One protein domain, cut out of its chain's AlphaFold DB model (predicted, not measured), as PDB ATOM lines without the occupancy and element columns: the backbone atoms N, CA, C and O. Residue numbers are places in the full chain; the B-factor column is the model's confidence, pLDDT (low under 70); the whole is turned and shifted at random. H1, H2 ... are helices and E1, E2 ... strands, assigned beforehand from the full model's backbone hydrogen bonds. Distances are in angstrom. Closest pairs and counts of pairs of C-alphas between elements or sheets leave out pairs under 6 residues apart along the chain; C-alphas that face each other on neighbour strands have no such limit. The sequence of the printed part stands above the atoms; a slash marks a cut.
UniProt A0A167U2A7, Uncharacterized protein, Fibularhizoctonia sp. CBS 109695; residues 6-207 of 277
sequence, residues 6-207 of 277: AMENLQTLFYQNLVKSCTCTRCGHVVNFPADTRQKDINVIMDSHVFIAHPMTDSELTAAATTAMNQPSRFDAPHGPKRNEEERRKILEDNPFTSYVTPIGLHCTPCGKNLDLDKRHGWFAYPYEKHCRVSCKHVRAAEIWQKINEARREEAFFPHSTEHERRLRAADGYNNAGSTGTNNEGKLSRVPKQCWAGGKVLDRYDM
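This is residues 6 to 207 of the 277 residues of an uncharacterized protein of Fibularhizoctonia sp. CBS 109695 (UniProt A0A167U2A7). One long helix, H6, bridges two lobes: near its first end a small sheet of E3, E4 and E5 with H4 and H5 over one face, and toward its last end the strand hairpin of E1 and E2 with H2 packed on it and a second hairpin, E6 and E7, beside E1. H2 and H3 pack on H6, and residues 6 to 14 of H1 stick out. The printed part has 202 residues, with seven named helices and seven named strands in the order H1 E1 E2 H2 H3 H4 E3 E4 E5 H5 H6 H7 E6 E7, a mixed class with three separate antiparallel sheets. It is only just compact, close to loose, with a radius of gyration of the C-alphas of 19.9 A and spans of 60 by 52 by 30 A.

H1, residues 6 to 16, touches no helix. E1, residues 19 to 23, and E2, residues 30 to 34, form an antiparallel hairpin; N 20 and O 33 are within hydrogen-bond range at 2.8 A. H2, residues 39 to 53, comes closest to E2 at the C-alphas of Ile 42 and Phe 33, 7.1 A apart. H3, residues 58 to 70, is apart from H2. H4, residues 85 to 94, is on the sheet of E3, residues 98 to 102, E4, residues 105 to 108, and E5, residues 113 to 116, a meander, each strand the antiparallel neighbour of the one before. N 99 and O 107 are 2.9 A apart, N 115 and O 106 2.8 A. H5, residues 126 to 135, is on the same face as H4; their heights over the sheet are 10.6 A and 9.8 A. H6, residues 137 to 157, touches H2 about perpendicular, at 77 degrees, the closest C-alphas being those of Asn 149 and Asp 47, 6.0 A. It touches H3 at a steep tilt of 66 degrees, opposite ways, closest at the C-alphas of Ile 144 and Ala 68, 5.5 A. H7, residues 163 to 172, touches no helix. E6, residues 194 to 197, and E7, residues 200 to 203, form an antiparallel hairpin, with N 202 and O 195 2.9 A apart. Every O i to N i+4 pair is within hydrogen-bond range in H1, H2, H3, H4, H5 and H7; in H6 16 of 17 are.

H1 begins at C-alpha 6 (197.313, 126.423, 127.576). From first to last C-alpha, H2 measures 21.1 A, H3 18.5 A and H6 30.4 A. H6 runs from C-alpha 137 (166.644, 130.459, 176.729) to C-alpha 157 (192.267, 128.928, 160.403).

The C-alphas farthest apart, those of Ala 6 and Val 134, are 62.3 A apart. The printed part has no cut. H3 to H4 and H7 to E6 are long links. Mean pLDDT of the printed part is 70.2; residues 6 to 19, 72 to 83 and 170 to 207 are among those under 70.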
ATOM      1  N   ALA A   6     197.863 125.072 127.458       47.59
ATOM      2  CA  ALA A   6     197.313 126.423 127.576       47.59
ATOM      3  C   ALA A   6     195.825 126.447 127.996       47.59
ATOM      4  O   ALA A   6     195.400 127.366 128.694       47.59
ATOM      5  N   MET A   7     195.035 125.434 127.615       44.53
ATOM      6  CA  MET A   7     193.621 125.317 128.006       44.53
ATOM      7  C   MET A   7     193.475 124.871 129.464       44.53
ATOM      8  O   MET A   7     192.624 125.403 130.170       44.53
ATOM      9  N   GLU A   8     194.337 123.966 129.941       44.81
ATOM     10  CA  GLU A   8     194.351 123.530 131.347       44.81
ATOM     11  C   GLU A   8     194.718 124.683 132.294       44.81
ATOM     12  O   GLU A   8     194.090 124.852 133.341       44.81
ATOM     13  N   ASN A   9     195.654 125.551 131.899       46.62
ATOM     14  CA  ASN A   9     196.012 126.740 132.677       46.62
ATOM     15  C   ASN A   9     194.882 127.782 132.747       46.62
ATOM     16  O   ASN A   9     194.635 128.347 133.813       46.62
ATOM     17  N   LEU A  10     194.152 128.008 131.649       41.22
ATOM     18  CA  LEU A  10     192.999 128.916 131.646       41.22
ATOM     19  C   LEU A  10     191.833 128.370 132.471       41.22
ATOM     20  O   LEU A  10     191.216 129.130 133.214       41.22
ATOM     21  N   GLN A  11     191.563 127.065 132.406       44.88
ATOM     22  CA  GLN A  11     190.544 126.429 133.242       44.88
ATOM     23  C   GLN A  11     190.902 126.554 134.728       44.88
ATOM     24  O   GLN A  11     190.065 126.957 135.531       44.88
ATOM     25  N   THR A  12     192.162 126.306 135.088       44.44
ATOM     26  CA  THR A  12     192.644 126.416 136.472       44.44
ATOM     27  C   THR A  12     192.539 127.854 136.998       44.44
ATOM     28  O   THR A  12     192.068 128.065 138.115       44.44
ATOM     29  N   LEU A  13     192.879 128.858 136.180       43.81
ATOM     30  CA  LEU A  13     192.724 130.278 136.522       43.81
ATOM     31  C   LEU A  13     191.252 130.714 136.623       43.81
ATOM     32  O   LEU A  13     190.910 131.519 137.488       43.81
ATOM     33  N   PHE A  14     190.364 130.170 135.785       44.25
ATOM     34  CA  PHE A  14     188.929 130.468 135.846       44.25
ATOM     35  C   PHE A  14     188.286 129.883 137.113       44.25
ATOM     36  O   PHE A  14     187.545 130.575 137.807       44.25
ATOM     37  N   TYR A  15     188.632 128.642 137.472       44.72
ATOM     38  CA  TYR A  15     188.153 127.990 138.697       44.72
ATOM     39  C   TYR A  15     188.660 128.676 139.975       44.72
ATOM     40  O   TYR A  15     187.906 128.797 140.940       44.72
ATOM     41  N   GLN A  16     189.892 129.196 139.978       48.66
ATOM     42  CA  GLN A  16     190.445 129.947 141.116       48.66
ATOM     43  C   GLN A  16     189.729 131.279 141.395       48.66
ATOM     44  O   GLN A  16     189.836 131.798 142.503       48.66
ATOM     45  N   ASN A  17     188.990 131.829 140.427       52.72
ATOM     46  CA  ASN A  17     188.204 133.053 140.615       52.72
ATOM     47  C   ASN A  17     186.769 132.785 141.100       52.72
ATOM     48  O   ASN A  17     186.080 133.719 141.505       52.72
ATOM     49  N   LEU A  18     186.318 131.526 141.085       61.28
ATOM     50  CA  LEU A  18     184.952 131.135 141.455       61.28
ATOM     51  C   LEU A  18     184.859 130.464 142.827       61.28
ATOM     52  O   LEU A  18     183.757 130.240 143.325       61.28
ATOM     53  N   VAL A  19     185.996 130.149 143.444       62.06
ATOM     54  CA  VAL A  19     186.058 129.411 144.704       62.06
ATOM     55  C   VAL A  19     187.005 130.119 145.660       62.06
ATOM     56  O   VAL A  19     188.143 130.438 145.325       62.06
ATOM     57  N   LYS A  20     186.524 130.357 146.872       71.00
ATOM     58  CA  LYS A  20     187.332 130.786 148.007       71.00
ATOM     59  C   LYS A  20     187.701 129.560 148.833       71.00
ATOM     60  O   LYS A  20     186.942 128.594 148.898       71.00
ATOM     61  N   SER A  21     188.866 129.602 149.464       75.44
ATOM     62  CA  SER A  21     189.376 128.473 150.236       75.44
ATOM     63  C   SER A  21     190.059 128.925 151.518       75.44
ATOM     64  O   SER A  21     190.820 129.894 151.500       75.44
ATOM     65  N   CYS A  22     189.869 128.176 152.602       78.50
ATOM     66  CA  CYS A  22     190.602 128.338 153.857       78.50
ATOM     67  C   CYS A  22     191.256 127.012 154.252       78.50
ATOM     68  O   CYS A  22     190.618 125.963 154.206       78.50
ATOM     69  N   THR A  23     192.527 127.049 154.656       81.06
ATOM     70  CA  THR A  23     193.253 125.850 155.107       81.06
ATOM     71  C   THR A  23     193.282 125.804 156.626       81.06
ATOM     72  O   THR A  23     193.730 126.756 157.261       81.06
ATOM     73  N   CYS A  24     192.830 124.696 157.207       84.19
ATOM     74  CA  CYS A  24     192.934 124.457 158.638       84.19
ATOM     75  C   CYS A  24     194.394 124.177 159.007       84.19
ATOM     76  O   CYS A  24     195.000 123.236 158.500       84.19
ATOM     77  N   THR A  25     194.974 124.961 159.907       84.88
ATOM     78  CA  THR A  25     196.364 124.812 160.359       84.88
ATOM     79  C   THR A  25     196.558 123.607 161.278       84.88
ATOM     80  O   THR A  25     197.676 123.113 161.398       84.88
ATOM     81  N   ARG A  26     195.477 123.095 161.886       85.31
ATOM     82  CA  ARG A  26     195.515 121.927 162.778       85.31
ATOM     83  C   ARG A  26     195.606 120.592 162.027       85.31
ATOM     84  O   ARG A  26     196.307 119.704 162.493       85.31
ATOM     85  N   CYS A  27     194.913 120.429 160.894       86.56
ATOM     86  CA  CYS A  27     194.933 119.177 160.105       86.56
ATOM     87  C   CYS A  27     195.370 119.324 158.642       86.56
ATOM     88  O   CYS A  27     195.467 118.320 157.941       86.56
ATOM     89  N   GLY A  28     195.592 120.540 158.143       82.69
ATOM     90  CA  GLY A  28     195.908 120.793 156.734       82.69
ATOM     91  C   GLY A  28     194.717 120.668 155.774       82.69
ATOM     92  O   GLY A  28     194.892 120.862 154.575       82.69
ATOM     93  N   HIS A  29     193.509 120.361 156.265       80.81
ATOM     94  CA  HIS A  29     192.321 120.247 155.420       80.81
ATOM     95  C   HIS A  29     191.944 121.601 154.805       80.81
ATOM     96  O   HIS A  29     191.885 122.619 155.499       80.81
ATOM     97  N   VAL A  30     191.657 121.597 153.502       79.88
ATOM     98  CA  VAL A  30     191.249 122.788 152.754       79.88
ATOM     99  C   VAL A  30     189.730 122.800 152.622       79.88
ATOM    100  O   VAL A  30     189.140 121.918 152.005       79.88
ATOM    101  N   VAL A  31     189.099 123.816 153.200       79.31
ATOM    102  CA  VAL A  31     187.662 124.072 153.086       79.31
ATOM    103  C   VAL A  31     187.436 125.018 151.916       79.31
ATOM    104  O   VAL A  31     187.970 126.125 151.920       79.31
ATOM    105  N   ASN A  32     186.637 124.589 150.940       77.44
ATOM    106  CA  ASN A  32     186.316 125.349 149.733       77.44
ATOM    107  C   ASN A  32     184.860 125.818 149.760       77.44
ATOM    108  O   ASN A  32     183.982 125.089 150.218       77.44
ATOM    109  N   PHE A  33     184.600 127.012 149.239       78.81
ATOM    110  CA  PHE A  33     183.262 127.591 149.152       78.81
ATOM    111  C   PHE A  33     183.120 128.449 147.884       78.81
ATOM    112  O   PHE A  33     184.091 129.089 147.472       78.81
ATOM    113  N   PRO A  34     181.933 128.481 147.249       74.44
ATOM    114  CA  PRO A  34     181.659 129.375 146.123       74.44
ATOM    115  C   PRO A  34     181.995 130.840 146.438       74.44
ATOM    116  O   PRO A  34     181.812 131.300 147.570       74.44
ATOM    117  N   ALA A  35     182.486 131.594 145.453       68.81
ATOM    118  CA  ALA A  35     182.911 132.981 145.638       68.81
ATOM    119  C   ALA A  35     181.773 133.919 146.081       68.81
ATOM    120  O   ALA A  35     182.037 134.926 146.733       68.81
ATOM    121  N   ASP A  36     180.522 133.592 145.790       70.94
ATOM    122  CA  ASP A  36     179.321 134.335 146.180       70.94
ATOM    123  C   ASP A  36     178.748 133.914 147.546       70.94
ATOM    124  O   ASP A  36     177.782 134.514 148.024       70.94
ATOM    125  N   THR A  37     179.360 132.935 148.222       68.44
ATOM    126  CA  THR A  37     178.908 132.477 149.544       68.44
ATOM    127  C   THR A  37     178.952 133.627 150.551       68.44
ATOM    128  O   THR A  37     179.979 134.299 150.723       68.44
ATOM    129  N   ARG A  38     177.832 133.856 151.247       70.50
ATOM    130  CA  ARG A  38     177.749 134.893 152.282       70.50
ATOM    131  C   ARG A  38     178.623 134.525 153.467       70.50
ATOM    132  O   ARG A  38     178.768 133.358 153.821       70.50
ATOM    133  N   GLN A  39     179.115 135.545 154.156       73.12
ATOM    134  CA  GLN A  39     180.026 135.356 155.274       73.12
ATOM    135  C   GLN A  39     179.481 134.448 156.378       73.12
ATOM    136  O   GLN A  39     180.187 133.574 156.873       73.12
ATOM    137  N   LYS A  40     178.214 134.638 156.756       71.69
ATOM    138  CA  LYS A  40     177.571 133.806 157.777       71.69
ATOM    139  C   LYS A  40     177.508 132.328 157.382       71.69
ATOM    140  O   LYS A  40     177.620 131.474 158.249       71.69
ATOM    141  N   ASP A  41     177.411 132.038 156.087       74.62
ATOM    142  CA  ASP A  41     177.365 130.674 155.567       74.62
ATOM    143  C   ASP A  41     178.787 130.066 155.550       74.62
ATOM    144  O   ASP A  41     178.980 128.929 155.978       74.62
ATOM    145  N   ILE A  42     179.814 130.854 155.192       79.50
ATOM    146  CA  ILE A  42     181.231 130.450 155.307       79.50
ATOM    147  C   ILE A  42     181.582 130.119 156.764       79.50
ATOM    148  O   ILE A  42     182.193 129.084 157.039       79.50
ATOM    149  N   ASN A  43     181.151 130.967 157.706       81.56
ATOM    150  CA  ASN A  43     181.330 130.745 159.136       81.56
ATOM    151  C   ASN A  43     180.815 129.351 159.544       81.56
ATOM    152  O   ASN A  43     181.556 128.577 160.149       81.56
ATOM    153  N   VAL A  44     179.581 129.009 159.166       81.12
ATOM    154  CA  VAL A  44     178.952 127.725 159.514       81.12
ATOM    155  C   VAL A  44     179.754 126.531 158.986       81.12
ATOM    156  O   VAL A  44     179.951 125.555 159.715       81.12
ATOM    157  N   ILE A  45     180.264 126.606 157.754       83.25
ATOM    158  CA  ILE A  45     181.071 125.527 157.162       83.25
ATOM    159  C   ILE A  45     182.372 125.334 157.954       83.25
ATOM    160  O   ILE A  45     182.745 124.209 158.294       83.25
ATOM    161  N   MET A  46     183.058 126.430 158.283       84.56
ATOM    162  CA  MET A  46     184.303 126.380 159.054       84.56
ATOM    163  C   MET A  46     184.076 125.885 160.488       84.56
ATOM    164  O   MET A  46     184.868 125.082 160.983       84.56
ATOM    165  N   ASP A  47     182.990 126.312 161.137       85.12
ATOM    166  CA  ASP A  47     182.609 125.842 162.475       85.12
ATOM    167  C   ASP A  47     182.323 124.344 162.472       85.12
ATOM    168  O   ASP A  47     182.804 123.621 163.343       85.12
ATOM    169  N   SER A  48     181.617 123.861 161.447       84.31
ATOM    170  CA  SER A  48     181.334 122.434 161.273       84.31
ATOM    171  C   SER A  48     182.625 121.624 161.142       84.31
ATOM    172  O   SER A  48     182.779 120.595 161.798       84.31
ATOM    173  N   HIS A  49     183.596 122.112 160.360       85.75
ATOM    174  CA  HIS A  49     184.906 121.470 160.254       85.75
ATOM    175  C   HIS A  49     185.619 121.402 161.610       85.75
ATOM    176  O   HIS A  49     186.083 120.338 162.013       85.75
ATOM    177  N   VAL A  50     185.689 122.523 162.329       86.00
ATOM    178  CA  VAL A  50     186.380 122.614 163.624       86.00
ATOM    179  C   VAL A  50     185.706 121.756 164.687       86.00
ATOM    180  O   VAL A  50     186.387 121.188 165.538       86.00
ATOM    181  N   PHE A  51     184.385 121.629 164.645       83.62
ATOM    182  CA  PHE A  51     183.643 120.785 165.569       83.62
ATOM    183  C   PHE A  51     183.877 119.292 165.304       83.62
ATOM    184  O   PHE A  51     184.159 118.545 166.237       83.62
ATOM    185  N   ILE A  52     183.821 118.870 164.037       82.75
ATOM    186  CA  ILE A  52     183.902 117.453 163.652       82.75
ATOM    187  C   ILE A  52     185.349 116.946 163.648       82.75
ATOM    188  O   ILE A  52     185.643 115.893 164.206       82.75
ATOM    189  N   ALA A  53     186.266 117.677 163.008       84.69
ATOM    190  CA  ALA A  53     187.649 117.231 162.820       84.69
ATOM    191  C   ALA A  53     188.526 117.471 164.056       84.69
ATOM    192  O   ALA A  53     189.578 116.849 164.213       84.69
ATOM    193  N   HIS A  54     188.103 118.384 164.929       86.88
ATOM    194  CA  HIS A  54     188.830 118.761 166.132       86.88
ATOM    195  C   HIS A  54     187.865 118.786 167.321       86.88
ATOM    196  O   HIS A  54     187.535 119.864 167.804       86.88
ATOM    197  N   PRO A  55     187.361 117.646 167.808       85.88
ATOM    198  CA  PRO A  55     186.482 117.656 168.970       85.88
ATOM    199  C   PRO A  55     187.215 118.229 170.191       85.88
ATOM    200  O   PRO A  55     188.416 118.017 170.363       85.88
ATOM    201  N   MET A  56     186.493 118.979 171.023       83.75
ATOM    202  CA  MET A  56     186.999 119.391 172.332       83.75
ATOM    203  C   MET A  56     186.807 118.270 173.339       83.75
ATOM    204  O   MET A  56     185.834 117.519 173.272       83.75
ATOM    205  N   THR A  57     187.699 118.218 174.317       87.25
ATOM    206  CA  THR A  57     187.440 117.484 175.554       87.25
ATOM    207  C   THR A  57     186.367 118.194 176.385       87.25
ATOM    208  O   THR A  57     186.192 119.413 176.296       87.25
ATOM    209  N   ASP A  58     185.681 117.456 177.260       84.19
ATOM    210  CA  ASP A  58     184.651 118.026 178.143       84.19
ATOM    211  C   ASP A  58     185.200 119.152 179.038       84.19
ATOM    212  O   ASP A  58     184.513 120.138 179.320       84.19
ATOM    213  N   SER A  59     186.470 119.044 179.446       85.19
ATOM    214  CA  SER A  59     187.159 120.068 180.237       85.19
ATOM    215  C   SER A  59     187.368 121.360 179.444       85.19
ATOM    216  O   SER A  59     187.107 122.450 179.960       85.19
ATOM    217  N   GLU A  60     187.823 121.261 178.192       85.44
ATOM    218  CA  GLU A  60     188.011 122.420 177.311       85.44
ATOM    219  C   GLU A  60     186.679 123.109 177.020       85.44
ATOM    220  O   GLU A  60     186.578 124.332 177.126       85.44
ATOM    221  N   LEU A  61     185.636 122.325 176.728       86.06
ATOM    222  CA  LEU A  61     184.296 122.852 176.491       86.06
ATOM    223  C   LEU A  61     183.760 123.587 177.727       86.06
ATOM    224  O   LEU A  61     183.228 124.691 177.610       86.06
ATOM    225  N   THR A  62     183.947 123.017 178.919       83.56
ATOM    226  CA  THR A  62     183.507 123.628 180.182       83.56
ATOM    227  C   THR A  62     184.241 124.942 180.464       83.56
ATOM    228  O   THR A  62     183.615 125.938 180.843       83.56
ATOM    229  N   ALA A  63     185.557 124.990 180.241       84.25
ATOM    230  CA  ALA A  63     186.357 126.202 180.411       84.25
ATOM    231  C   ALA A  63     185.962 127.298 179.404       84.25
ATOM    232  O   ALA A  63     185.778 128.465 179.779       84.25
ATOM    233  N   ALA A  64     185.767 126.925 178.137       83.69
ATOM    234  CA  ALA A  64     185.349 127.842 177.083       83.69
ATOM    235  C   ALA A  64     183.942 128.400 177.352       83.69
ATOM    236  O   ALA A  64     183.731 129.613 177.276       83.69
ATOM    237  N   ALA A  65     182.997 127.547 177.762       83.06
ATOM    238  CA  ALA A  65     181.649 127.960 178.140       83.06
ATOM    239  C   ALA A  65     181.659 128.910 179.340       83.06
ATOM    240  O   ALA A  65     181.017 129.958 179.295       83.06
ATOM    241  N   THR A  66     182.442 128.606 180.377       83.94
ATOM    242  CA  THR A  66     182.578 129.478 181.554       83.94
ATOM    243  C   THR A  66     183.100 130.862 181.160       83.94
ATOM    244  O   THR A  66     182.543 131.882 181.569       83.94
ATOM    245  N   THR A  67     184.121 130.910 180.304       83.88
ATOM    246  CA  THR A  67     184.683 132.165 179.784       83.88
ATOM    247  C   THR A  67     183.648 132.950 178.973       83.88
ATOM    248  O   THR A  67     183.457 134.145 179.197       83.88
ATOM    249  N   ALA A  68     182.924 132.286 178.068       82.12
ATOM    250  CA  ALA A  68     181.903 132.910 177.228       82.12
ATOM    251  C   ALA A  68     180.684 133.405 178.030       82.12
ATOM    252  O   ALA A  68     180.129 134.460 177.712       82.12
ATOM    253  N   MET A  69     180.288 132.692 179.090       79.56
ATOM    254  CA  MET A  69     179.201 133.087 179.993       79.56
ATOM    255  C   MET A  69     179.507 134.377 180.754       79.56
ATOM    256  O   MET A  69     178.590 135.171 180.973       79.56
ATOM    257  N   ASN A  70     180.773 134.592 181.123       79.31
ATOM    258  CA  ASN A  70     181.230 135.794 181.827       79.31
ATOM    259  C   ASN A  70     181.298 137.029 180.921       79.31
ATOM    260  O   ASN A  70     181.400 138.151 181.412       79.31
ATOM    261  N   GLN A  71     181.224 136.847 179.602       72.62
ATOM    262  CA  GLN A  71     181.142 137.970 178.686       72.62
ATOM    263  C   GLN A  71     179.704 138.503 178.573       72.62
ATOM    264  O   GLN A  71     178.744 137.714 178.520       72.62
ATOM    265  N   PRO A  72     179.538 139.833 178.435       67.12
ATOM    266  CA  PRO A  72     178.231 140.430 178.201       67.12
ATOM    267  C   PRO A  72     177.557 139.824 176.957       67.12
ATOM    268  O   PRO A  72     178.214 139.411 175.989       67.12
ATOM    269  N   SER A  73     176.230 139.687 177.029       65.75
ATOM    270  CA  SER A  73     175.398 139.320 175.874       65.75
ATOM    271  C   SER A  73     175.502 140.405 174.815       65.75
ATOM    272  O   SER A  73     175.540 141.586 175.150       65.75
ATOM    273  N   ARG A  74     175.556 139.996 173.544       59.88
ATOM    274  CA  ARG A  74     175.693 140.912 172.407       59.88
ATOM    275  C   ARG A  74     174.331 141.419 171.929       59.88
ATOM    276  O   ARG A  74     174.263 142.053 170.883       59.88
ATOM    277  N   PHE A  75     173.241 141.190 172.669       57.56
ATOM    278  CA  PHE A  75     171.942 141.817 172.391       57.56
ATOM    279  C   PHE A  75     171.921 143.321 172.722       57.56
ATOM    280  O   PHE A  75     171.003 143.830 173.369       57.56
ATOM    281  N   ASP A  76     172.896 144.038 172.176       47.56
ATOM    282  CA  ASP A  76     172.787 145.429 171.766       47.56
ATOM    283  C   ASP A  76     172.121 145.442 170.394       47.56
ATOM    284  O   ASP A  76     172.716 145.770 169.364       47.56
ATOM    285  N   ALA A  77     170.858 145.021 170.357       46.19
ATOM    286  CA  ALA A  77     170.045 145.389 169.225       46.19
ATOM    287  C   ALA A  77     169.948 146.920 169.246       46.19
ATOM    288  O   ALA A  77     169.661 147.517 170.291       46.19
ATOM    289  N   PRO A  78     170.294 147.579 168.142       49.28
ATOM    290  CA  PRO A  78     170.422 149.013 168.140       49.28
ATOM    291  C   PRO A  78     169.072 149.669 168.408       49.28
ATOM    292  O   PRO A  78     168.141 149.589 167.610       49.28
ATOM    293  N   HIS A  79     168.989 150.349 169.544       50.84
ATOM    294  CA  HIS A  79     167.782 151.033 169.960       50.84
ATOM    295  C   HIS A  79     167.465 152.210 169.034       50.84
ATOM    296  O   HIS A  79     168.283 153.109 168.827       50.84
ATOM    297  N   GLY A  80     166.226 152.242 168.545       51.12
ATOM    298  CA  GLY A  80     165.553 153.490 168.215       51.12
ATOM    299  C   GLY A  80     164.743 153.472 166.914       51.12
ATOM    300  O   GLY A  80     165.191 152.932 165.905       51.12
ATOM    301  N   PRO A  81     163.595 154.173 166.884       52.22
ATOM    302  CA  PRO A  81     162.779 154.377 165.680       52.22
ATOM    303  C   PRO A  81     163.449 155.271 164.616       52.22
ATOM    304  O   PRO A  81     162.825 155.609 163.618       52.22
ATOM    305  N   LYS A  82     164.706 155.687 164.823       61.34
ATOM    306  CA  LYS A  82     165.420 156.652 163.971       61.34
ATOM    307  C   LYS A  82     166.189 156.019 162.807       61.34
ATOM    308  O   LYS A  82     166.797 156.753 162.037       61.34
ATOM    309  N   ARG A  83     166.200 154.687 162.687       69.75
ATOM    310  CA  ARG A  83     166.865 153.990 161.578       69.75
ATOM    311  C   ARG A  83     165.943 153.866 160.379       69.75
ATOM    312  O   ARG A  83     164.741 153.617 160.532       69.75
ATOM    313  N   ASN A  84     166.514 154.011 159.189       83.56
ATOM    314  CA  ASN A  84     165.756 153.796 157.965       83.56
ATOM    315  C   ASN A  84     165.312 152.316 157.865       83.56
ATOM    316  O   ASN A  84     165.728 151.445 158.633       83.56
ATOM    317  N   GLU A  85     164.362 152.049 156.977       83.88
ATOM    318  CA  GLU A  85     163.794 150.711 156.778       83.88
ATOM    319  C   GLU A  85     164.837 149.694 156.293       83.88
ATOM    320  O   GLU A  85     164.885 148.565 156.776       83.88
ATOM    321  N   GLU A  86     165.731 150.138 155.413       85.81
ATOM    322  CA  GLU A  86     166.815 149.342 154.837       85.81
ATOM    323  C   GLU A  86     167.824 148.864 155.895       85.81
ATOM    324  O   GLU A  86     168.191 147.694 155.947       85.81
ATOM    325  N   GLU A  87     168.234 149.752 156.797       84.12
ATOM    326  CA  GLU A  87     169.111 149.449 157.925       84.12
ATOM    327  C   GLU A  87     168.443 148.458 158.870       84.12
ATOM    328  O   GLU A  87     169.087 147.514 159.320       84.12
ATOM    329  N   ARG A  88     167.150 148.651 159.159       85.19
ATOM    330  CA  ARG A  88     166.366 147.727 159.987       85.19
ATOM    331  C   ARG A  88     166.326 146.329 159.381       85.19
ATOM    332  O   ARG A  88     166.587 145.358 160.092       85.19
ATOM    333  N   ARG A  89     166.077 146.235 158.071       87.31
ATOM    334  CA  ARG A  89     166.148 144.974 157.327       87.31
ATOM    335  C   ARG A  89     167.523 144.337 157.459       87.31
ATOM    336  O   ARG A  89     167.618 143.201 157.917       87.31
ATOM    337  N   LYS A  90     168.576 145.089 157.138       85.56
ATOM    338  CA  LYS A  90     169.955 144.601 157.160       85.56
ATOM    339  C   LYS A  90     170.352 144.047 158.531       85.56
ATOM    340  O   LYS A  90     170.903 142.960 158.611       85.56
ATOM    341  N   ILE A  91     170.004 144.732 159.621       83.94
ATOM    342  CA  ILE A  91     170.303 144.273 160.991       83.94
ATOM    343  C   ILE A  91     169.656 142.919 161.288       83.94
ATOM    344  O   ILE A  91     170.281 142.062 161.912       83.94
ATOM    345  N   LEU A  92     168.400 142.734 160.876       85.88
ATOM    346  CA  LEU A  92     167.691 141.477 161.088       85.88
ATOM    347  C   LEU A  92     168.211 140.366 160.177       85.88
ATOM    348  O   LEU A  92     168.245 139.225 160.615       85.88
ATOM    349  N   GLU A  93     168.626 140.668 158.948       85.69
ATOM    350  CA  GLU A  93     169.170 139.690 157.993       85.69
ATOM    351  C   GLU A  93     170.615 139.262 158.303       85.69
ATOM    352  O   GLU A  93     170.991 138.107 158.047       85.69
ATOM    353  N   ASP A  94     171.404 140.176 158.870       82.25
ATOM    354  CA  ASP A  94     172.783 139.950 159.312       82.25
ATOM    355  C   ASP A  94     172.845 139.254 160.682       82.25
ATOM    356  O   ASP A  94     173.893 138.725 161.064       82.25
ATOM    357  N   ASN A  95     171.739 139.222 161.434       82.19
ATOM    358  CA  ASN A  95     171.697 138.538 162.721       82.19
ATOM    359  C   ASN A  95     171.880 137.014 162.525       82.19
ATOM    360  O   ASN A  95     171.144 136.395 161.757       82.19
ATOM    361  N   PRO A  96     172.839 136.371 163.218       79.19
ATOM    362  CA  PRO A  96     173.110 134.941 163.043       79.19
ATOM    363  C   PRO A  96     172.003 134.032 163.603       79.19
ATOM    364  O   PRO A  96     171.965 132.846 163.284       79.19
ATOM    365  N   PHE A  97     171.107 134.565 164.439       84.12
ATOM    366  CA  PHE A  97     170.048 133.808 165.114       84.12
ATOM    367  C   PHE A  97     168.666 133.984 164.467       84.12
ATOM    368  O   PHE A  97     167.650 133.556 165.021       84.12
ATOM    369  N   THR A  98     168.609 134.621 163.298       85.06
ATOM    370  CA  THR A  98     167.379 134.829 162.533       85.06
ATOM    371  C   THR A  98     167.460 134.133 161.175       85.06
ATOM    372  O   THR A  98     168.516 133.979 160.561       85.06
ATOM    373  N   SER A  99     166.307 133.701 160.679       86.81
ATOM    374  CA  SER A  99     166.116 133.239 159.303       86.81
ATOM    375  C   SER A  99     164.720 133.633 158.821       86.81
ATOM    376  O   SER A  99     163.919 134.133 159.611       86.81
ATOM    377  N   TYR A 100     164.443 133.458 157.524       87.56
ATOM    378  CA  TYR A 100     163.149 133.797 156.912       87.56
ATOM    379  C   TYR A 100     162.645 135.198 157.304       87.56
ATOM    380  O   TYR A 100     161.505 135.374 157.731       87.56
ATOM    381  N   VAL A 101     163.532 136.193 157.220       88.75
ATOM    382  CA  VAL A 101     163.231 137.571 157.618       88.75
ATOM    383  C   VAL A 101     162.322 138.213 156.573       88.75
ATOM    384  O   VAL A 101     162.637 138.250 155.388       88.75
ATOM    385  N   THR A 102     161.192 138.735 157.029       91.44
ATOM    386  CA  THR A 102     160.207 139.471 156.236       91.44
ATOM    387  C   THR A 102     159.921 140.817 156.918       91.44
ATOM    388  O   THR A 102     160.296 141.006 158.080       91.44
ATOM    389  N   PRO A 103     159.225 141.759 156.257       91.06
ATOM    390  CA  PRO A 103     158.894 143.043 156.875       91.06
ATOM    391  C   PRO A 103     158.088 142.904 158.175       91.06
ATOM    392  O   PRO A 103     158.199 143.746 159.060       91.06
ATOM    393  N   ILE A 104     157.274 141.855 158.297       92.25
ATOM    394  CA  ILE A 104     156.298 141.688 159.383       92.25
ATOM    395  C   ILE A 104     156.558 140.458 160.250       92.25
ATOM    396  O   ILE A 104     155.766 140.168 161.140       92.25
ATOM    397  N   GLY A 105     157.640 139.725 160.010       92.00
ATOM    398  CA  GLY A 105     157.903 138.489 160.733       92.00
ATOM    399  C   GLY A 105     159.285 137.924 160.458       92.00
ATOM    400  O   GLY A 105     159.902 138.233 159.440       92.00
ATOM    401  N   LEU A 106     159.772 137.094 161.369       93.56
ATOM    402  CA  LEU A 106     161.030 136.370 161.224       93.56
ATOM    403  C   LEU A 106     160.987 135.034 161.963       93.56
ATOM    404  O   LEU A 106     160.133 134.810 162.820       93.56
ATOM    405  N   HIS A 107     161.944 134.162 161.671       89.38
ATOM    406  CA  HIS A 107     162.133 132.900 162.370       89.38
ATOM    407  C   HIS A 107     163.348 132.970 163.299       89.38
ATOM    408  O   HIS A 107     164.455 133.282 162.859       89.38
ATOM    409  N   CYS A 108     163.154 132.660 164.580       89.00
ATOM    410  CA  CYS A 108     164.226 132.558 165.566       89.00
ATOM    411  C   CYS A 108     164.880 131.176 165.474       89.00
ATOM    412  O   CYS A 108     164.304 130.191 165.944       89.00
ATOM    413  N   THR A 109     166.082 131.097 164.900       86.38
ATOM    414  CA  THR A 109     166.754 129.813 164.639       86.38
ATOM    415  C   THR A 109     167.076 129.019 165.908       86.38
ATOM    416  O   THR A 109     166.888 127.805 165.871       86.38
ATOM    417  N   PRO A 110     167.453 129.620 167.062       85.94
ATOM    418  CA  PRO A 110     167.759 128.828 168.252       85.94
ATOM    419  C   PRO A 110     166.559 128.111 168.877       85.94
ATOM    420  O   PRO A 110     166.741 127.067 169.490       85.94
ATOM    421  N   CYS A 111     165.346 128.669 168.785       86.50
ATOM    422  CA  CYS A 111     164.158 128.078 169.424       86.50
ATOM    423  C   CYS A 111     163.084 127.597 168.442       86.50
ATOM    424  O   CYS A 111     162.034 127.130 168.878       86.50
ATOM    425  N   GLY A 112     163.307 127.767 167.137       86.50
ATOM    426  CA  GLY A 112     162.389 127.345 166.080       86.50
ATOM    427  C   GLY A 112     161.071 128.127 166.011       86.50
ATOM    428  O   GLY A 112     160.152 127.715 165.306       86.50
ATOM    429  N   LYS A 113     160.922 129.233 166.750       89.12
ATOM    430  CA  LYS A 113     159.668 130.002 166.779       89.12
ATOM    431  C   LYS A 113     159.622 131.038 165.664       89.12
ATOM    432  O   LYS A 113     160.563 131.811 165.488       89.12
ATOM    433  N   ASN A 114     158.478 131.112 164.991       92.69
ATOM    434  CA  ASN A 114     158.127 132.253 164.152       92.69
ATOM    435  C   ASN A 114     157.659 133.404 165.045       92.69
ATOM    436  O   ASN A 114     156.886 133.200 165.983       92.69
ATOM    437  N   LEU A 115     158.162 134.600 164.774       90.94
ATOM    438  CA  LEU A 115     157.899 135.809 165.535       90.94
ATOM    439  C   LEU A 115     157.327 136.859 164.601       90.94
ATOM    440  O   LEU A 115     157.927 137.159 163.572       90.94
ATOM    441  N   ASP A 116     156.207 137.448 165.000       91.38
ATOM    442  CA  ASP A 116     155.628 138.586 164.301       91.38
ATOM    443  C   ASP A 116     156.350 139.875 164.712       91.38
ATOM    444  O   ASP A 116     156.532 140.167 165.900       91.38
ATOM    445  N   LEU A 117     156.765 140.653 163.715       88.25
ATOM    446  CA  LEU A 117     157.271 142.011 163.890       88.25
ATOM    447  C   LEU A 117     156.107 143.013 163.888       88.25
ATOM    448  O   LEU A 117     154.952 142.670 163.622       88.25
ATOM    449  N   ASP A 118     156.396 144.277 164.197       82.56
ATOM    450  CA  ASP A 118     155.368 145.319 164.164       82.56
ATOM    451  C   ASP A 118     154.911 145.589 162.720       82.56
ATOM    452  O   ASP A 118     155.678 146.052 161.878       82.56
ATOM    453  N   LYS A 119     153.627 145.347 162.440       82.81
ATOM    454  CA  LYS A 119     153.018 145.557 161.117       82.81
ATOM    455  C   LYS A 119     153.027 147.021 160.672       82.81
ATOM    456  O   LYS A 119     152.936 147.286 159.478       82.81
ATOM    457  N   ARG A 120     153.093 147.970 161.613       83.25
ATOM    458  CA  ARG A 120     153.095 149.416 161.326       83.25
ATOM    459  C   ARG A 120     154.471 149.917 160.907       83.25
ATOM    460  O   ARG A 120     154.579 150.924 160.213       83.25
ATOM    461  N   HIS A 121     155.514 149.219 161.341       78.94
ATOM    462  CA  HIS A 121     156.899 149.587 161.120       78.94
ATOM    463  C   HIS A 121     157.650 148.354 160.627       78.94
ATOM    464  O   HIS A 121     158.181 147.588 161.427       78.94
ATOM    465  N   GLY A 122     157.717 148.181 159.305       82.00
ATOM    466  CA  GLY A 122     158.419 147.047 158.705       82.00
ATOM    467  C   GLY A 122     159.828 146.870 159.286       82.00
ATOM    468  O   GLY A 122     160.526 147.852 159.564       82.00
ATOM    469  N   TRP A 123     160.242 145.621 159.490       85.12
ATOM    470  CA  TRP A 123     161.550 145.242 160.031       85.12
ATOM    471  C   TRP A 123     161.851 145.819 161.429       85.12
ATOM    472  O   TRP A 123     163.005 145.921 161.841       85.12
ATOM    473  N   PHE A 124     160.833 146.218 162.197       86.81
ATOM    474  CA  PHE A 124     161.035 146.714 163.558       86.81
ATOM    475  C   PHE A 124     161.423 145.577 164.513       86.81
ATOM    476  O   PHE A 124     160.616 144.701 164.812       86.81
ATOM    477  N   ALA A 125     162.664 145.603 165.006       84.12
ATOM    478  CA  ALA A 125     163.296 144.491 165.720       84.12
ATOM    479  C   ALA A 125     162.800 144.262 167.163       84.12
ATOM    480  O   ALA A 125     163.039 143.193 167.724       84.12
ATOM    481  N   TYR A 126     162.084 145.213 167.770       85.06
ATOM    482  CA  TYR A 126     161.719 145.156 169.192       85.06
ATOM    483  C   TYR A 126     160.992 143.866 169.633       85.06
ATOM    484  O   TYR A 126     161.338 143.329 170.690       85.06
ATOM    485  N   PRO A 127     160.025 143.300 168.875       87.62
ATOM    486  CA  PRO A 127     159.395 142.032 169.256       87.62
ATOM    487  C   PRO A 127     160.397 140.873 169.344       87.62
ATOM    488  O   PRO A 127     160.355 140.082 170.290       87.62
ATOM    489  N   TYR A 128     161.348 140.816 168.412       86.88
ATOM    490  CA  TYR A 128     162.436 139.843 168.431       86.88
ATOM    491  C   TYR A 128     163.405 140.080 169.597       86.88
ATOM    492  O   TYR A 128     163.794 139.137 170.283       86.88
ATOM    493  N   GLU A 129     163.739 141.332 169.901       83.25
ATOM    494  CA  GLU A 129     164.579 141.677 171.054       83.25
ATOM    495  C   GLU A 129     163.951 141.239 172.376       83.25
ATOM    496  O   GLU A 129     164.606 140.609 173.211       83.25
ATOM    497  N   LYS A 130     162.661 141.539 172.561       85.94
ATOM    498  CA  LYS A 130     161.898 141.111 173.734       85.94
ATOM    499  C   LYS A 130     161.892 139.591 173.837       85.94
ATOM    500  O   LYS A 130     162.083 139.051 174.928       85.94
ATOM    501  N   HIS A 131     161.721 138.904 172.708       88.25
ATOM    502  CA  HIS A 131     161.803 137.455 172.666       88.25
ATOM    503  C   HIS A 131     163.164 136.953 173.170       88.25
ATOM    504  O   HIS A 131     163.190 136.115 174.074       88.25
ATOM    505  N   CYS A 132     164.263 137.511 172.660       83.25
ATOM    506  CA  CYS A 132     165.627 137.124 173.016       83.25
ATOM    507  C   CYS A 132     165.970 137.404 174.484       83.25
ATOM    508  O   CYS A 132     166.566 136.556 175.141       83.25
ATOM    509  N   ARG A 133     165.562 138.561 175.021       78.00
ATOM    510  CA  ARG A 133     165.882 138.965 176.403       78.00
ATOM    511  C   ARG A 133     165.036 138.252 177.457       78.00
ATOM    512  O   ARG A 133     165.534 137.976 178.543       78.00
ATOM    513  N   VAL A 134     163.758 137.996 177.170       79.31
ATOM    514  CA  VAL A 134     162.787 137.576 178.198       79.31
ATOM    515  C   VAL A 134     162.381 136.112 178.065       79.31
ATOM    516  O   VAL A 134     162.147 135.448 179.071       79.31
ATOM    517  N   SER A 135     162.261 135.598 176.839       79.31
ATOM    518  CA  SER A 135     161.565 134.324 176.598       79.31
ATOM    519  C   SER A 135     162.432 133.223 175.991       79.31
ATOM    520  O   SER A 135     162.110 132.045 176.145       79.31
ATOM    521  N   CYS A 136     163.523 133.576 175.310       82.25
ATOM    522  CA  CYS A 136     164.335 132.621 174.574       82.25
ATOM    523  C   CYS A 136     165.577 132.204 175.357       82.25
ATOM    524  O   CYS A 136     166.615 132.861 175.310       82.25
ATOM    525  N   LYS A 137     165.489 131.063 176.044       81.94
ATOM    526  CA  LYS A 137     166.644 130.459 176.729       81.94
ATOM    527  C   LYS A 137     167.704 129.969 175.733       81.94
ATOM    528  O   LYS A 137     168.896 130.020 176.025       81.94
ATOM    529  N   HIS A 138     167.269 129.557 174.542       84.81
ATOM    530  CA  HIS A 138     168.125 129.027 173.480       84.81
ATOM    531  C   HIS A 138     169.027 130.078 172.841       84.81
ATOM    532  O   HIS A 138     170.135 129.754 172.434       84.81
ATOM    533  N   VAL A 139     168.607 131.344 172.795       82.62
ATOM    534  CA  VAL A 139     169.429 132.418 172.220       82.62
ATOM    535  C   VAL A 139     170.707 132.622 173.029       82.62
ATOM    536  O   VAL A 139     171.788 132.656 172.450       82.62
ATOM    537  N   ARG A 140     170.629 132.666 174.366       79.62
ATOM    538  CA  ARG A 140     171.834 132.798 175.204       79.62
ATOM    539  C   ARG A 140     172.770 131.597 175.051       79.62
ATOM    540  O   ARG A 140     173.984 131.768 175.018       79.62
ATOM    541  N   ALA A 141     172.210 130.395 174.942       81.44
ATOM    542  CA  ALA A 141     172.973 129.184 174.666       81.44
ATOM    543  C   ALA A 141     173.682 129.246 173.301       81.44
ATOM    544  O   ALA A 141     174.872 128.949 173.207       81.44
ATOM    545  N   ALA A 142     172.971 129.688 172.264       83.25
ATOM    546  CA  ALA A 142     173.512 129.859 170.923       83.25
ATOM    547  C   ALA A 142     174.598 130.948 170.869       83.25
ATOM    548  O   ALA A 142     175.606 130.756 170.196       83.25
ATOM    549  N   GLU A 143     174.461 132.044 171.626       82.12
ATOM    550  CA  GLU A 143     175.518 133.057 171.778       82.12
ATOM    551  C   GLU A 143     176.798 132.468 172.371       82.12
ATOM    552  O   GLU A 143     177.896 132.739 171.883       82.12
ATOM    553  N   ILE A 144     176.666 131.684 173.443       83.62
ATOM    554  CA  ILE A 144     177.806 131.039 174.099       83.62
ATOM    555  C   ILE A 144     178.503 130.108 173.106       83.62
ATOM    556  O   ILE A 144     179.715 130.207 172.932       83.62
ATOM    557  N   TRP A 145     177.739 129.273 172.399       84.56
ATOM    558  CA  TRP A 145     178.281 128.398 171.362       84.56
ATOM    559  C   TRP A 145     178.963 129.154 170.234       84.56
ATOM    560  O   TRP A 145     180.057 128.774 169.827       84.56
ATOM    561  N   GLN A 146     178.362 130.240 169.754       83.62
ATOM    562  CA  GLN A 146     178.958 131.054 168.704       83.62
ATOM    563  C   GLN A 146     180.315 131.608 169.146       83.62
ATOM    564  O   GLN A 146     181.266 131.533 168.376       83.62
ATOM    565  N   LYS A 147     180.432 132.106 170.383       85.50
ATOM    566  CA  LYS A 147     181.699 132.624 170.924       85.50
ATOM    567  C   LYS A 147     182.769 131.543 171.047       85.50
ATOM    568  O   LYS A 147     183.925 131.786 170.709       85.50
ATOM    569  N   ILE A 148     182.385 130.355 171.516       87.00
ATOM    570  CA  ILE A 148     183.288 129.200 171.585       87.00
ATOM    571  C   ILE A 148     183.776 128.858 170.175       87.00
ATOM    572  O   ILE A 148     184.979 128.790 169.936       87.00
ATOM    573  N   ASN A 149     182.858 128.705 169.223       85.50
ATOM    574  CA  ASN A 149     183.186 128.341 167.849       85.50
ATOM    575  C   ASN A 149     184.029 129.412 167.147       85.50
ATOM    576  O   ASN A 149     185.006 129.078 166.487       85.50
ATOM    577  N   GLU A 150     183.727 130.696 167.346       85.00
ATOM    578  CA  GLU A 150     184.517 131.816 166.832       85.00
ATOM    579  C   GLU A 150     185.969 131.758 167.306       85.00
ATOM    580  O   GLU A 150     186.868 131.777 166.469       85.00
ATOM    581  N   ALA A 151     186.212 131.593 168.609       84.94
ATOM    582  CA  ALA A 151     187.571 131.470 169.132       84.94
ATOM    583  C   ALA A 151     188.321 130.290 168.491       84.94
ATOM    584  O   ALA A 151     189.453 130.436 168.030       84.94
ATOM    585  N   ARG A 152     187.665 129.131 168.384       86.94
ATOM    586  CA  ARG A 152     188.284 127.926 167.817       86.94
ATOM    587  C   ARG A 152     188.543 128.035 166.322       86.94
ATOM    588  O   ARG A 152     189.560 127.546 165.837       86.94
ATOM    589  N   ARG A 153     187.628 128.658 165.586       87.31
ATOM    590  CA  ARG A 153     187.781 128.933 164.161       87.31
ATOM    591  C   ARG A 153     188.979 129.840 163.919       87.31
ATOM    592  O   ARG A 153     189.785 129.554 163.039       87.31
ATOM    593  N   GLU A 154     189.115 130.892 164.720       84.19
ATOM    594  CA  GLU A 154     190.251 131.806 164.649       84.19
ATOM    595  C   GLU A 154     191.568 131.083 164.949       84.19
ATOM    596  O   GLU A 154     192.516 131.208 164.183       84.19
ATOM    597  N   GLU A 155     191.623 130.230 165.971       85.50
ATOM    598  CA  GLU A 155     192.811 129.407 166.237       85.50
ATOM    599  C   GLU A 155     193.129 128.415 165.107       85.50
ATOM    600  O   GLU A 155     194.293 128.205 164.767       85.50
ATOM    601  N   ALA A 156     192.108 127.771 164.537       84.00
ATOM    602  CA  ALA A 156     192.288 126.710 163.552       84.00
ATOM    603  C   ALA A 156     192.599 127.232 162.146       84.00
ATOM    604  O   ALA A 156     193.293 126.557 161.397       84.00
ATOM    605  N   PHE A 157     192.096 128.402 161.761       81.94
ATOM    606  CA  PHE A 157     192.267 128.928 160.403       81.94
ATOM    607  C   PHE A 157     193.111 130.204 160.349       81.94
ATOM    608  O   PHE A 157     193.699 130.492 159.306       81.94
ATOM    609  N   PHE A 158     193.230 130.945 161.455       83.25
ATOM    610  CA  PHE A 158     193.903 132.248 161.511       83.25
ATOM    611  C   PHE A 158     194.780 132.431 162.775       83.25
ATOM    612  O   PHE A 158     194.698 133.474 163.430       83.25
ATOM    613  N   PRO A 159     195.668 131.475 163.126       72.06
ATOM    614  CA  PRO A 159     196.375 131.449 164.420       72.06
ATOM    615  C   PRO A 159     197.298 132.649 164.687       72.06
ATOM    616  O   PRO A 159     197.690 132.884 165.827       72.06
ATOM    617  N   HIS A 160     197.658 133.410 163.651       72.25
ATOM    618  CA  HIS A 160     198.532 134.584 163.752       72.25
ATOM    619  C   HIS A 160     197.799 135.904 163.524       72.25
ATOM    620  O   HIS A 160     198.436 136.941 163.365       72.25
ATOM    621  N   SER A 161     196.466 135.879 163.501       70.12
ATOM    622  CA  SER A 161     195.707 137.095 163.288       70.12
ATOM    623  C   SER A 161     195.796 138.025 164.487       70.12
ATOM    624  O   SER A 161     195.432 137.683 165.615       70.12
ATOM    625  N   THR A 162     196.165 139.266 164.210       73.69
ATOM    626  CA  THR A 162     196.032 140.368 165.157       73.69
ATOM    627  C   THR A 162     194.558 140.622 165.486       73.69
ATOM    628  O   THR A 162     193.641 140.220 164.760       73.69
ATOM    629  N   GLU A 163     194.294 141.303 166.603       70.00
ATOM    630  CA  GLU A 163     192.938 141.742 166.954       70.00
ATOM    631  C   GLU A 163     192.336 142.669 165.885       70.00
ATOM    632  O   GLU A 163     191.150 142.573 165.577       70.00
ATOM    633  N   HIS A 164     193.157 143.525 165.272       68.75
ATOM    634  CA  HIS A 164     192.720 144.417 164.202       68.75
ATOM    635  C   HIS A 164     192.227 143.641 162.973       68.75
ATOM    636  O   HIS A 164     191.125 143.889 162.492       68.75
ATOM    637  N   GLU A 165     192.984 142.643 162.516       68.50
ATOM    638  CA  GLU A 165     192.591 141.782 161.391       68.50
ATOM    639  C   GLU A 165     191.335 140.958 161.697       68.50
ATOM    640  O   GLU A 165     190.494 140.772 160.819       68.50
ATOM    641  N   ARG A 166     191.162 140.519 162.952       68.81
ATOM    642  CA  ARG A 166     189.919 139.869 163.398       68.81
ATOM    643  C   ARG A 166     188.723 140.807 163.284       68.81
ATOM    644  O   ARG A 166     187.693 140.416 162.743       68.81
ATOM    645  N   ARG A 167     188.864 142.060 163.731       66.12
ATOM    646  CA  ARG A 167     187.801 143.074 163.610       66.12
ATOM    647  C   ARG A 167     187.465 143.381 162.150       66.12
ATOM    648  O   ARG A 167     186.286 143.482 161.830       66.12
ATOM    649  N   LEU A 168     188.467 143.479 161.274       64.88
ATOM    650  CA  LEU A 168     188.250 143.677 159.835       64.88
ATOM    651  C   LEU A 168     187.479 142.503 159.217       64.88
ATOM    652  O   LEU A 168     186.483 142.723 158.539       64.88
ATOM    653  N   ARG A 169     187.851 141.252 159.521       70.75
ATOM    654  CA  ARG A 169     187.105 140.072 159.038       70.75
ATOM    655  C   ARG A 169     185.689 139.986 159.600       70.75
ATOM    656  O   ARG A 169     184.788 139.536 158.901       70.75
ATOM    657  N   ALA A 170     185.472 140.417 160.839       61.50
ATOM    658  CA  ALA A 170     184.133 140.478 161.417       61.50
ATOM    659  C   ALA A 170     183.246 141.549 160.751       61.50
ATOM    660  O   ALA A 170     182.026 141.395 160.746       61.50
ATOM    661  N   ALA A 171     183.842 142.615 160.201       57.06
ATOM    662  CA  ALA A 171     183.134 143.700 159.519       57.06
ATOM    663  C   ALA A 171     182.894 143.420 158.023       57.06
ATOM    664  O   ALA A 171     181.778 143.611 157.543       57.06
ATOM    665  N   ASP A 172     183.911 142.924 157.314       52.50
ATOM    666  CA  ASP A 172     183.916 142.773 155.847       52.50
ATOM    667  C   ASP A 172     183.739 141.310 155.386       52.50
ATOM    668  O   ASP A 172     183.580 141.012 154.199       52.50
ATOM    669  N   GLY A 173     183.742 140.368 156.333       53.66
ATOM    670  CA  GLY A 173     183.756 138.928 156.095       53.66
ATOM    671  C   GLY A 173     185.133 138.358 155.720       53.66
ATOM    672  O   GLY A 173     186.125 139.063 155.571       53.66
ATOM    673  N   TYR A 174     185.197 137.043 155.504       52.78
ATOM    674  CA  TYR A 174     186.293 136.254 154.925       52.78
ATOM    675  C   TYR A 174     186.521 136.575 153.438       52.78
ATOM    676  O   TYR A 174     187.246 135.873 152.734       52.78
ATOM    677  N   ASN A 175     185.936 137.673 152.958       43.62
ATOM    678  CA  ASN A 175     185.931 138.097 151.577       43.62
ATOM    679  C   ASN A 175     186.806 139.325 151.418       43.62
ATOM    680  O   ASN A 175     186.338 140.447 151.324       43.62
ATOM    681  N   ASN A 176     188.091 139.055 151.279       35.53
ATOM    682  CA  ASN A 176     188.997 139.939 150.576       35.53
ATOM    683  C   ASN A 176     189.516 139.236 149.304       35.53
ATOM    684  O   ASN A 176     190.649 139.419 148.879       35.53
ATOM    685  N   ALA A 177     188.668 138.421 148.665       35.06
ATOM    686  CA  ALA A 177     188.801 138.159 147.236       35.06
ATOM    687  C   ALA A 177     188.196 139.374 146.531       35.06
ATOM    688  O   ALA A 177     187.016 139.660 146.722       35.06
ATOM    689  N   GLY A 178     189.033 140.128 145.819       33.19
ATOM    690  CA  GLY A 178     188.711 141.439 145.267       33.19
ATOM    691  C   GLY A 178     187.321 141.541 144.660       33.19
ATOM    692  O   GLY A 178     187.053 140.964 143.610       33.19
ATOM    693  N   SER A 179     186.470 142.354 145.283       31.28
ATOM    694  CA  SER A 179     185.408 143.007 144.536       31.28
ATOM    695  C   SER A 179     186.103 143.889 143.506       31.28
ATOM    696  O   SER A 179     186.756 144.872 143.855       31.28
ATOM    697  N   THR A 180     186.050 143.494 142.238       37.12
ATOM    698  CA  THR A 180     186.531 144.305 141.122       37.12
ATOM    699  C   THR A 180     185.530 145.431 140.890       37.12
ATOM    700  O   THR A 180     184.761 145.434 139.937       37.12
ATOM    701  N   GLY A 181     185.526 146.407 141.797       33.59
ATOM    702  CA  GLY A 181     184.949 147.711 141.519       33.59
ATOM    703  C   GLY A 181     185.876 148.431 140.548       33.59
ATOM    704  O   GLY A 181     187.020 148.737 140.882       33.59
ATOM    705  N   THR A 182     185.424 148.681 139.326       36.38
ATOM    706  CA  THR A 182     186.103 149.633 138.446       36.38
ATOM    707  C   THR A 182     185.937 151.022 139.043       36.38
ATOM    708  O   THR A 182     184.814 151.448 139.314       36.38
ATOM    709  N   ASN A 183     187.039 151.738 139.267       42.03
ATOM    710  CA  ASN A 183     186.934 153.173 139.514       42.03
ATOM    711  C   ASN A 183     186.464 153.881 138.224       42.03
ATOM    712  O   ASN A 183     186.483 153.293 137.141       42.03
ATOM    713  N   ASN A 184     186.074 155.155 138.321       40.47
ATOM    714  CA  ASN A 184     185.599 155.962 137.181       40.47
ATOM    715  C   ASN A 184     186.637 156.132 136.042       40.47
ATOM    716  O   ASN A 184     186.335 156.750 135.028       40.47
ATOM    717  N   GLU A 185     187.845 155.580 136.194       45.91
ATOM    718  CA  GLU A 185     188.923 155.569 135.200       45.91
ATOM    719  C   GLU A 185     189.069 154.213 134.478       45.91
ATOM    720  O   GLU A 185     190.014 154.019 133.717       45.91
ATOM    721  N   GLY A 186     188.184 153.239 134.735       37.41
ATOM    722  CA  GLY A 186     188.252 151.907 134.120       37.41
ATOM    723  C   GLY A 186     189.400 151.025 134.630       37.41
ATOM    724  O   GLY A 186     189.660 149.966 134.061       37.41
ATOM    725  N   LYS A 187     190.087 151.416 135.714       35.22
ATOM    726  CA  LYS A 187     191.106 150.586 136.366       35.22
ATOM    727  C   LYS A 187     190.451 149.694 137.421       35.22
ATOM    728  O   LYS A 187     189.681 150.157 138.264       35.22
ATOM    729  N   LEU A 188     190.783 148.403 137.376       34.62
ATOM    730  CA  LEU A 188     190.380 147.399 138.364       34.62
ATOM    731  C   LEU A 188     190.927 147.813 139.740       34.62
ATOM    732  O   LEU A 188     192.128 147.721 140.000       34.62
ATOM    733  N   SER A 189     190.058 148.319 140.614       32.75
ATOM    734  CA  SER A 189     190.451 148.771 141.944       32.75
ATOM    735  C   SER A 189     190.512 147.586 142.910       32.75
ATOM    736  O   SER A 189     189.497 146.983 143.240       32.75
ATOM    737  N   ARG A 190     191.740 147.292 143.353       34.56
ATOM    738  CA  ARG A 190     192.151 146.570 144.574       34.56
ATOM    739  C   ARG A 190     191.448 145.243 144.880       34.56
ATOM    740  O   ARG A 190     190.620 145.129 145.777       34.56
ATOM    741  N   VAL A 191     191.988 144.197 144.258       35.25
ATOM    742  CA  VAL A 191     192.096 142.876 144.888       35.25
ATOM    743  C   VAL A 191     193.018 142.999 146.111       35.25
ATOM    744  O   VAL A 191     194.128 143.524 145.978       35.25
ATOM    745  N   PRO A 192     192.601 142.560 147.305       36.50
ATOM    746  CA  PRO A 192     193.484 142.480 148.460       36.50
ATOM    747  C   PRO A 192     194.678 141.585 148.128       36.50
ATOM    748  O   PRO A 192     194.519 140.443 147.704       36.50
ATOM    749  N   LYS A 193     195.887 142.130 148.286       37.25
ATOM    750  CA  LYS A 193     197.157 141.506 147.871       37.25
ATOM    751  C   LYS A 193     197.496 140.205 148.608       37.25
ATOM    752  O   LYS A 193     198.488 139.567 148.274       37.25
ATOM    753  N   GLN A 194     196.705 139.833 149.609       38.09
ATOM    754  CA  GLN A 194     197.091 138.887 150.643       38.09
ATOM    755  C   GLN A 194     196.033 137.803 150.806       38.09
ATOM    756  O   GLN A 194     194.911 138.071 151.239       38.09
ATOM    757  N   CYS A 195     196.400 136.567 150.466       41.88
ATOM    758  CA  CYS A 195     195.652 135.378 150.854       41.88
ATOM    759  C   CYS A 195     196.412 134.627 151.954       41.88
ATOM    760  O   CYS A 195     197.639 134.638 152.015       41.88
ATOM    761  N   TRP A 196     195.674 133.986 152.855       38.56
ATOM    762  CA  TRP A 196     196.258 133.210 153.945       38.56
ATOM    763  C   TRP A 196     196.308 131.738 153.545       38.56
ATOM    764  O   TRP A 196     195.267 131.100 153.388       38.56
ATOM    765  N   ALA A 197     197.515 131.191 153.393       35.31
ATOM    766  CA  ALA A 197     197.734 129.756 153.249       35.31
ATOM    767  C   ALA A 197     198.889 129.325 154.160       35.31
ATOM    768  O   ALA A 197     199.951 129.944 154.174       35.31
ATOM    769  N   GLY A 198     198.677 128.272 154.953       33.12
ATOM    770  CA  GLY A 198     199.732 127.682 155.788       33.12
ATOM    771  C   GLY A 198     200.317 128.607 156.864       33.12
ATOM    772  O   GLY A 198     201.508 128.523 157.147       33.12
ATOM    773  N   GLY A 199     199.520 129.512 157.445       33.41
ATOM    774  CA  GLY A 199     199.978 130.398 158.528       33.41
ATOM    775  C   GLY A 199     200.925 131.521 158.089       33.41
ATOM    776  O   GLY A 199     201.480 132.210 158.940       33.41
ATOM    777  N   LYS A 200     201.098 131.741 156.781       27.72
ATOM    778  CA  LYS A 200     201.813 132.896 156.232       27.72
ATOM    779  C   LYS A 200     200.876 133.722 155.362       27.72
ATOM    780  O   LYS A 200     200.037 133.180 154.640       27.72
ATOM    781  N   VAL A 201     201.050 135.038 155.432       39.53
ATOM    782  CA  VAL A 201     200.511 135.969 154.447       39.53
ATOM    783  C   VAL A 201     201.201 135.648 153.124       39.53
ATOM    784  O   VAL A 201     202.401 135.878 152.979       39.53
ATOM    785  N   LEU A 202     200.473 135.053 152.181       35.84
ATOM    786  CA  LEU A 202     200.934 134.987 150.804       35.84
ATOM    787  C   LEU A 202     200.625 136.344 150.183       35.84
ATOM    788  O   LEU A 202     199.479 136.613 149.813       35.84
ATOM    789  N   ASP A 203     201.645 137.191 150.063       35.97
ATOM    790  CA  ASP A 203     201.609 138.227 149.042       35.97
ATOM    791  C   ASP A 203     201.480 137.491 147.704       35.97
ATOM    792  O   ASP A 203     202.341 136.683 147.337       35.97
ATOM    793  N   ARG A 204     200.380 137.713 146.975       39.94
ATOM    794  CA  ARG A 204     200.356 137.337 145.561       39.94
ATOM    795  C   ARG A 204     201.403 138.213 144.884       39.94
ATOM    796  O   ARG A 204     201.129 139.366 144.562       39.94
ATOM    797  N   TYR A 205     202.612 137.677 144.715       32.34
ATOM    798  CA  TYR A 205     203.570 138.220 143.767       32.34
ATOM    799  C   TYR A 205     202.863 138.321 142.417       32.34
ATOM    800  O   TYR A 205     202.153 137.391 142.022       32.34
ATOM    801  N   ASP A 206     203.053 139.453 141.742       35.62
ATOM    802  CA  ASP A 206     202.760 139.630 140.325       35.62
ATOM    803  C   ASP A 206     203.529 138.547 139.553       35.62
ATOM    804  O   ASP A 206     204.674 138.733 139.142       35.62
ATOM    805  N   MET A 207     202.945 137.354 139.440       33.47
ATOM    806  CA  MET A 207     203.541 136.245 138.715       33.47
ATOM    807  C   MET A 207     203.415 136.568 137.236       33.47
ATOM    808  O   MET A 207     202.374 136.354 136.613       33.47
TER     809      MET A 207